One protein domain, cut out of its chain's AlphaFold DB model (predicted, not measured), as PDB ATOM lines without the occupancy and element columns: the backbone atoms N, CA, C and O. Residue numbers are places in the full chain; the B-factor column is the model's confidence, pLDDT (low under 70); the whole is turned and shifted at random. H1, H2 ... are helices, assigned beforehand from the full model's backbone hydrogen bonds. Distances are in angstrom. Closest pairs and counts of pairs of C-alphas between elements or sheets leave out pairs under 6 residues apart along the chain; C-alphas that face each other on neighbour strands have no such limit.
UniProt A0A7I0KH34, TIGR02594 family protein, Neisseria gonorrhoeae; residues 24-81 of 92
ATOM      1  N   HIS A  24     141.962 182.477 156.992       91.81
ATOM      2  CA  HIS A  24     142.044 181.026 157.102       91.81
ATOM      3  C   HIS A  24     142.645 180.594 158.435       91.81
ATOM      4  O   HIS A  24     143.499 181.289 159.003       91.81
ATOM      5  N   ASN A  25     142.261 179.413 158.913       94.06
ATOM      6  CA  ASN A  25     142.891 178.799 160.069       94.06
ATOM      7  C   ASN A  25     144.391 178.533 159.792       94.06
ATOM      8  O   ASN A  25     144.726 177.713 158.927       94.06
ATOM      9  N   PRO A  26     145.318 179.167 160.538       94.38
ATOM     10  CA  PRO A  26     146.751 179.034 160.286       94.38
ATOM     11  C   PRO A  26     147.250 177.593 160.448       94.38
ATOM     12  O   PRO A  26     148.193 177.202 159.762       94.38
ATOM     13  N   THR A  27     146.605 176.791 161.300       95.31
ATOM     14  CA  THR A  27     146.937 175.376 161.497       95.31
ATOM     15  C   THR A  27     146.640 174.555 160.244       95.31
ATOM     16  O   THR A  27     147.502 173.802 159.796       95.31
ATOM     17  N   ILE A  28     145.470 174.740 159.627       94.69
ATOM     18  CA  ILE A  28     145.082 174.012 158.404       94.69
ATOM     19  C   ILE A  28     146.003 174.407 157.243       94.69
ATOM     20  O   ILE A  28     146.545 173.545 156.546       94.69
ATOM     21  N   VAL A  29     146.274 175.707 157.092       94.69
ATOM     22  CA  VAL A  29     147.209 176.216 156.075       94.69
ATOM     23  C   VAL A  29     148.626 175.677 156.290       94.69
ATOM     24  O   VAL A  29     149.327 175.360 155.324       94.69
ATOM     25  N   GLN A  30     149.072 175.544 157.541       94.94
ATOM     26  CA  GLN A  30     150.360 174.933 157.857       94.94
ATOM     27  C   GLN A  30     150.392 173.455 157.460       94.94
ATOM     28  O   GLN A  30     151.361 173.023 156.833       94.94
ATOM     29  N   TRP A  31     149.335 172.691 157.736       95.94
ATOM     30  CA  TRP A  31     149.269 171.287 157.326       95.94
ATOM     31  C   TRP A  31     149.323 171.115 155.809       95.94
ATOM     32  O   TRP A  31     149.990 170.195 155.336       95.94
ATOM     33  N   LEU A  32     148.684 172.001 155.034       94.50
ATOM     34  CA  LEU A  32     148.758 171.977 153.565       94.50
ATOM     35  C   LEU A  32     150.204 172.117 153.064       94.50
ATOM     36  O   LEU A  32     150.617 171.419 152.136       94.50
ATOM     37  N   LYS A  33     150.995 172.976 153.718       92.50
ATOM     38  CA  LYS A  33     152.419 173.170 153.408       92.50
ATOM     39  C   LYS A  33     153.267 171.968 153.819       92.50
ATOM     40  O   LYS A  33     154.086 171.511 153.028       92.50
ATOM     41  N   GLU A  34     153.073 171.462 155.036       94.25
ATOM     42  CA  GLU A  34     153.866 170.354 155.581       94.25
ATOM     43  C   GLU A  34     153.573 169.031 154.866       94.25
ATOM     44  O   GLU A  34     154.500 168.304 154.511       94.25
ATOM     45  N   THR A  35     152.298 168.738 154.596       94.56
ATOM     46  CA  THR A  35     151.894 167.435 154.050       94.56
ATOM     47  C   THR A  35     152.410 167.226 152.628       94.56
ATOM     48  O   THR A  35     152.839 166.128 152.278       94.56
ATOM     49  N   GLY A  36     152.471 168.295 151.828       91.94
ATOM     50  CA  GLY A  36     153.090 168.266 150.500       91.94
ATOM     51  C   GLY A  36     154.615 168.091 150.506       91.94
ATOM     52  O   GLY A  36     155.201 167.947 149.436       91.94
ATOM     53  N   GLY A  37     155.260 168.127 151.677       93.06
ATOM     54  CA  GLY A  37     156.692 167.871 151.851       93.06
ATOM     55  C   GLY A  37     157.036 166.422 152.203       93.06
ATOM     56  O   GLY A  37     158.217 166.074 152.214       93.06
ATOM     57  N   PHE A  38     156.048 165.566 152.491       93.56
ATOM     58  CA  PHE A  38     156.315 164.160 152.793       93.56
ATOM     59  C   PHE A  38     156.744 163.375 151.539       93.56
ATOM     60  O   PHE A  38     156.301 163.681 150.429       93.56
ATOM     61  N   PRO A  39     157.585 162.331 151.682       91.06
ATOM     62  CA  PRO A  39     158.030 161.525 150.549       91.06
ATOM     63  C   PRO A  39     156.858 160.936 149.753       91.06
ATOM     64  O   PRO A  39     155.995 160.266 150.312       91.06
ATOM     65  N   GLY A  40     156.840 161.176 148.440       87.81
ATOM     66  CA  GLY A  40     155.797 160.673 147.537       87.81
ATOM     67  C   GLY A  40     154.477 161.455 147.558       87.81
ATOM     68  O   GLY A  40     153.605 161.166 146.736       87.81
ATOM     69  N   ALA A  41     154.333 162.457 148.431       93.94
ATOM     70  CA  ALA A  41     153.178 163.347 148.473       93.94
ATOM     71  C   ALA A  41     153.246 164.405 147.356       93.94
ATOM     72  O   ALA A  41     154.306 164.953 147.058       93.94
ATOM     73  N   ALA A  42     152.106 164.724 146.740       93.00
ATOM     74  CA  ALA A  42     151.990 165.882 145.857       93.00
ATOM     75  C   ALA A  42     151.719 167.155 146.671       93.00
ATOM     76  O   ALA A  42     151.177 167.103 147.774       93.00
ATOM     77  N   LYS A  43     152.043 168.323 146.113       92.00
ATOM     78  CA  LYS A  43     151.602 169.600 146.689       92.00
ATOM     79  C   LYS A  43     150.091 169.761 146.492       92.00
ATOM     80  O   LYS A  43     149.559 169.349 145.460       92.00
ATOM     81  N   SER A  44     149.405 170.353 147.468       90.62
ATOM     82  CA  SER A  44     148.002 170.734 147.302       90.62
ATOM     83  C   SER A  44     147.868 171.852 146.267       90.62
ATOM     84  O   SER A  44     148.779 172.655 146.061       90.62
ATOM     85  N   TRP A  45     146.709 171.902 145.614       89.75
ATOM     86  CA  TRP A  45     146.351 172.978 144.687       89.75
ATOM     87  C   TRP A  45     145.716 174.184 145.401       89.75
ATOM     88  O   TRP A  45     145.526 175.224 144.780       89.75
ATOM     89  N   TYR A  46     145.408 174.045 146.694       91.00
ATOM     90  CA  TYR A  46     144.775 175.050 147.542       91.00
ATOM     91  C   TYR A  46     145.559 175.234 148.848       91.00
ATOM     92  O   TYR A  46     146.280 174.327 149.286       91.00
ATOM     93  N   PHE A  47     145.419 176.422 149.440       91.06
ATOM     94  CA  PHE A  47     146.100 176.873 150.661       91.06
ATOM     95  C   PHE A  47     145.153 177.700 151.545       91.06
ATOM     96  O   PHE A  47     145.517 178.763 152.039       91.06
ATOM     97  N   GLU A  48     143.936 177.195 151.708       91.31
ATOM     98  CA  GLU A  48     142.816 177.818 152.419       91.31
ATOM     99  C   GLU A  48     142.128 176.753 153.300       91.31
ATOM    100  O   GLU A  48     142.436 175.563 153.157       91.31
ATOM    101  N   ASP A  49     141.239 177.144 154.213       91.00
ATOM    102  CA  ASP A  49     140.542 176.215 155.118       91.00
ATOM    103  C   ASP A  49     139.090 175.911 154.721       91.00
ATOM    104  O   ASP A  49     138.506 174.980 155.260       91.00
ATOM    105  N   GLU A  50     138.537 176.618 153.741       91.12
ATOM    106  CA  GLU A  50     137.177 176.443 153.220       91.12
ATOM    107  C   GLU A  50     137.040 175.194 152.341       91.12
ATOM    108  O   GLU A  50     135.960 174.612 152.203       91.12
ATOM    109  N   THR A  51     138.141 174.766 151.718       91.44
ATOM    110  CA  THR A  51     138.166 173.531 150.937       91.44
ATOM    111  C   THR A  51     138.184 172.317 151.882       91.44
ATOM    112  O   THR A  51     139.050 172.238 152.758       91.44
ATOM    113  N   PRO A  52     137.308 171.306 151.683       91.81
ATOM    114  CA  PRO A  52     137.227 170.146 152.566       91.81
ATOM    115  C   PRO A  52     138.574 169.444 152.794       91.81
ATOM    116  O   PRO A  52     139.197 168.918 151.868       91.81
ATOM    117  N   TRP A  53     138.980 169.362 154.060       94.12
ATOM    118  CA  TRP A  53     140.324 168.947 154.479       94.12
ATOM    119  C   TRP A  53     140.360 167.586 155.197       94.12
ATOM    120  O   TRP A  53     141.349 167.230 155.835       94.12
ATOM    121  N   CYS A  54     139.325 166.753 155.068       94.00
ATOM    122  CA  CYS A  54     139.293 165.429 155.707       94.00
ATOM    123  C   CYS A  54     140.438 164.500 155.248       94.00
ATOM    124  O   CYS A  54     141.026 163.796 156.065       94.00
ATOM    125  N   GLY A  55     140.806 164.533 153.962       94.81
ATOM    126  CA  GLY A  55     141.984 163.813 153.459       94.81
ATOM    127  C   GLY A  55     143.305 164.403 153.969       94.81
ATOM    128  O   GLY A  55     144.204 163.655 154.354       94.81
ATOM    129  N   LEU A  56     143.394 165.738 154.027       96.50
ATOM    130  CA  LEU A  56     144.535 166.458 154.599       96.50
ATOM    131  C   LEU A  56     144.793 166.045 156.043       96.50
ATOM    132  O   LEU A  56     145.925 165.723 156.385       96.50
ATOM    133  N   PHE A  57     143.748 166.017 156.865       96.94
ATOM    134  CA  PHE A  57     143.856 165.659 158.273       96.94
ATOM    135  C   PHE A  57     144.495 164.281 158.472       96.94
ATOM    136  O   PHE A  57     145.424 164.130 159.266       96.94
ATOM    137  N   VAL A  58     144.041 163.284 157.706       95.50
ATOM    138  CA  VAL A  58     144.610 161.929 157.741       95.50
ATOM    139  C   VAL A  58     146.068 161.940 157.275       95.50
ATOM    140  O   VAL A  58     146.920 161.341 157.931       95.50
ATOM    141  N   GLY A  59     146.370 162.660 156.189       96.06
ATOM    142  CA  GLY A  59     147.734 162.823 155.677       96.06
ATOM    143  C   GLY A  59     148.688 163.428 156.703       96.06
ATOM    144  O   GLY A  59     149.767 162.882 156.926       96.06
ATOM    145  N   HIS A  60     148.259 164.492 157.382       96.75
ATOM    146  CA  HIS A  60     149.006 165.137 158.460       96.75
ATOM    147  C   HIS A  60     149.265 164.174 159.623       96.75
ATOM    148  O   HIS A  60     150.415 163.976 160.015       96.75
ATOM    149  N   CYS A  61     148.219 163.522 160.143       96.62
ATOM    150  CA  CYS A  61     148.338 162.620 161.294       96.62
ATOM    151  C   CYS A  61     149.266 161.432 161.007       96.62
ATOM    152  O   CYS A  61     150.091 161.063 161.846       96.62
ATOM    153  N   LEU A  62     149.153 160.837 159.815       95.00
ATOM    154  CA  LEU A  62     150.015 159.732 159.398       95.00
ATOM    155  C   LEU A  62     151.456 160.196 159.169       95.00
ATOM    156  O   LEU A  62     152.375 159.565 159.690       95.00
ATOM    157  N   GLY A  63     151.661 161.308 158.462       95.31
ATOM    158  CA  GLY A  63     152.992 161.851 158.195       95.31
ATOM    159  C   GLY A  63     153.743 162.224 159.476       95.31
ATOM    160  O   GLY A  63     154.893 161.819 159.656       95.31
ATOM    161  N   LYS A  64     153.076 162.892 160.429       95.75
ATOM    162  CA  LYS A  64     153.644 163.189 161.760       95.75
ATOM    163  C   LYS A  64     153.988 161.932 162.562       95.75
ATOM    164  O   LYS A  64     154.934 161.949 163.343       95.75
ATOM    165  N   ALA A  65     153.251 160.844 162.357       94.38
ATOM    166  CA  ALA A  65     153.509 159.550 162.981       94.38
ATOM    167  C   ALA A  65     154.547 158.689 162.230       94.38
ATOM    168  O   ALA A  65     154.717 157.515 162.571       94.38
ATOM    169  N   GLY A  66     155.209 159.227 161.197       93.12
ATOM    170  CA  GLY A  66     156.188 158.493 160.388       93.12
ATOM    171  C   GLY A  66     155.570 157.388 159.525       93.12
ATOM    172  O   GLY A  66     156.228 156.394 159.217       93.12
ATOM    173  N   ARG A  67     154.286 157.514 159.171       92.56
ATOM    174  CA  ARG A  67     153.560 156.579 158.303       92.56
ATOM    175  C   ARG A  67     153.461 157.112 156.877       92.56
ATOM    176  O   ARG A  67     153.699 158.287 156.612       92.56
ATOM    177  N   ALA A  68     153.113 156.218 155.955       91.88
ATOM    178  CA  ALA A  68     152.980 156.555 154.546       91.88
ATOM    179  C   ALA A  68     151.890 157.614 154.323       91.88
ATOM    180  O   ALA A  68     150.774 157.495 154.834       91.88
ATOM    181  N   VAL A  69     152.220 158.616 153.508       95.31
ATOM    182  CA  VAL A  69     151.292 159.630 153.008       95.31
ATOM    183  C   VAL A  69     151.105 159.377 151.521       95.31
ATOM    184  O   VAL A  69     152.073 159.240 150.774       95.31
ATOM    185  N   ILE A  70     149.856 159.259 151.086       95.44
ATOM    186  CA  ILE A  70     149.543 158.970 149.685       95.44
ATOM    187  C   ILE A  70     149.820 160.202 148.820       95.44
ATOM    188  O   ILE A  70     149.759 161.332 149.303       95.44
ATOM    189  N   ARG A  71     150.042 160.005 147.519       94.75
ATOM    190  CA  ARG A  71     150.327 161.114 146.597       94.75
ATOM    191  C   ARG A  71     149.257 162.206 146.637       94.75
ATOM    192  O   ARG A  71     149.569 163.371 146.846       94.75
ATOM    193  N   ASP A  72     147.998 161.814 146.478       94.94
ATOM    194  CA  ASP A  72     146.846 162.715 146.405       94.94
ATOM    195  C   ASP A  72     146.139 162.843 147.772       94.94
ATOM    196  O   ASP A  72     144.914 162.758 147.868       94.94
ATOM    197  N   TRP A  73     146.922 163.015 148.846       94.75
ATOM    198  CA  TRP A  73     146.479 162.990 150.253       94.75
ATOM    199  C   TRP A  73     145.323 163.940 150.561       94.75
ATOM    200  O   TRP A  73     144.459 163.620 151.373       94.75
ATOM    201  N   TYR A  74     145.253 165.078 149.874       93.44
ATOM    202  CA  TYR A  74     144.205 166.082 150.055       93.44
ATOM    203  C   TYR A  74     142.825 165.612 149.563       93.44
ATOM    204  O   TYR A  74     141.832 166.297 149.794       93.44
ATOM    205  N   ARG A  75     142.720 164.451 148.897       93.31
ATOM    206  CA  ARG A  75     141.452 163.872 148.427       93.31
ATOM    207  C   ARG A  75     141.066 162.670 149.284       93.31
ATOM    208  O   ARG A  75     141.684 161.615 149.186       93.31
ATOM    209  N   ALA A  76     139.967 162.767 150.031       92.44
ATOM    210  CA  ALA A  76     139.477 161.664 150.867       92.44
ATOM    211  C   ALA A  76     139.306 160.343 150.095       92.44
ATOM    212  O   ALA A  76     139.788 159.299 150.523       92.44
ATOM    213  N   LYS A  77     138.700 160.390 148.899       92.62
ATOM    214  CA  LYS A  77     138.501 159.200 148.057       92.62
ATOM    215  C   LYS A  77     139.818 158.537 147.624       92.62
ATOM    216  O   LYS A  77     139.843 157.323 147.443       92.62
ATOM    217  N   ALA A  78     140.907 159.297 147.479       93.38
ATOM    218  CA  ALA A  78     142.197 158.746 147.061       93.38
ATOM    219  C   ALA A  78     142.780 157.775 148.099       93.38
ATOM    220  O   ALA A  78     143.432 156.807 147.718       93.38
ATOM    221  N   TRP A  79     142.470 157.950 149.389       92.69
ATOM    222  CA  TRP A  79     142.878 157.019 150.448       92.69
ATOM    223  C   TRP A  79     142.327 155.610 150.242       92.69
ATOM    224  O   TRP A  79     143.062 154.638 150.415       92.69
ATOM    225  N   SER A  80     141.084 155.492 149.767       90.50
ATOM    226  CA  SER A  80     140.487 154.195 149.424       90.50
ATOM    227  C   SER A  80     141.150 153.521 148.217       90.50
ATOM    228  O   SER A  80     140.983 152.318 148.040       90.50
ATOM    229  N   MET A  81     141.868 154.273 147.380       90.75
ATOM    230  CA  MET A  81     142.514 153.791 146.150       90.75
ATOM    231  C   MET A  81     144.045 153.775 146.271       90.75
ATOM    232  O   MET A  81     144.750 153.670 145.273       90.75
TER     233      MET A  81
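This is residues 24 to 81 of the 92 residues of the protein "TIGR02594 family protein" of Neisseria gonorrhoeae (UniProt A0A7I0KH34). Two helices meet at a steep angle, the last turn of H1 packing on the middle of H2, with short H3 at the first end of H2. A long loop, residues 36 to 53, runs out from H1 and folds back past it to H2. The printed part has 58 residues with three named helices, H1, H2 and H3 in that order, and no named strand; it is all helix by class, though only 26 residues are in named elements. It is compact and rounded, with a radius of gyration of the C-alphas of 10.1 A and spans of 27 by 21 by 16 A.

H1, residues 26 to 35, begins at C-alpha 26 (146.751, 179.034, 160.286) and is 14.1 A long from first to last C-alpha. H2, residues 54 to 64, measures 15.7 A. H3, residues 76 to 80, measures 7.7 A and ends at C-alpha 80 (140.487, 154.195, 149.424).

H1 and H2 touch, the closest C-alphas being those of Thr 35 and His 60, 5.8 A apart. They run the same way at a steep tilt of 66 degrees. H2 and H3 touch, closest at the C-alphas of Gly 55 and Ala 76, 4.2 A. H1 and H3 are apart. Every O i to N i+4 pair is within hydrogen-bond range in H1 and H2; in H3 0 of 1 is, beside 2 of 2 O i to N i+3 pairs.

The C-alphas of His 24 and Met 81, the two farthest apart, are 29.4 A apart. The printed part has no cut, both links are long, and no printed residue is under 70 in pLDDT.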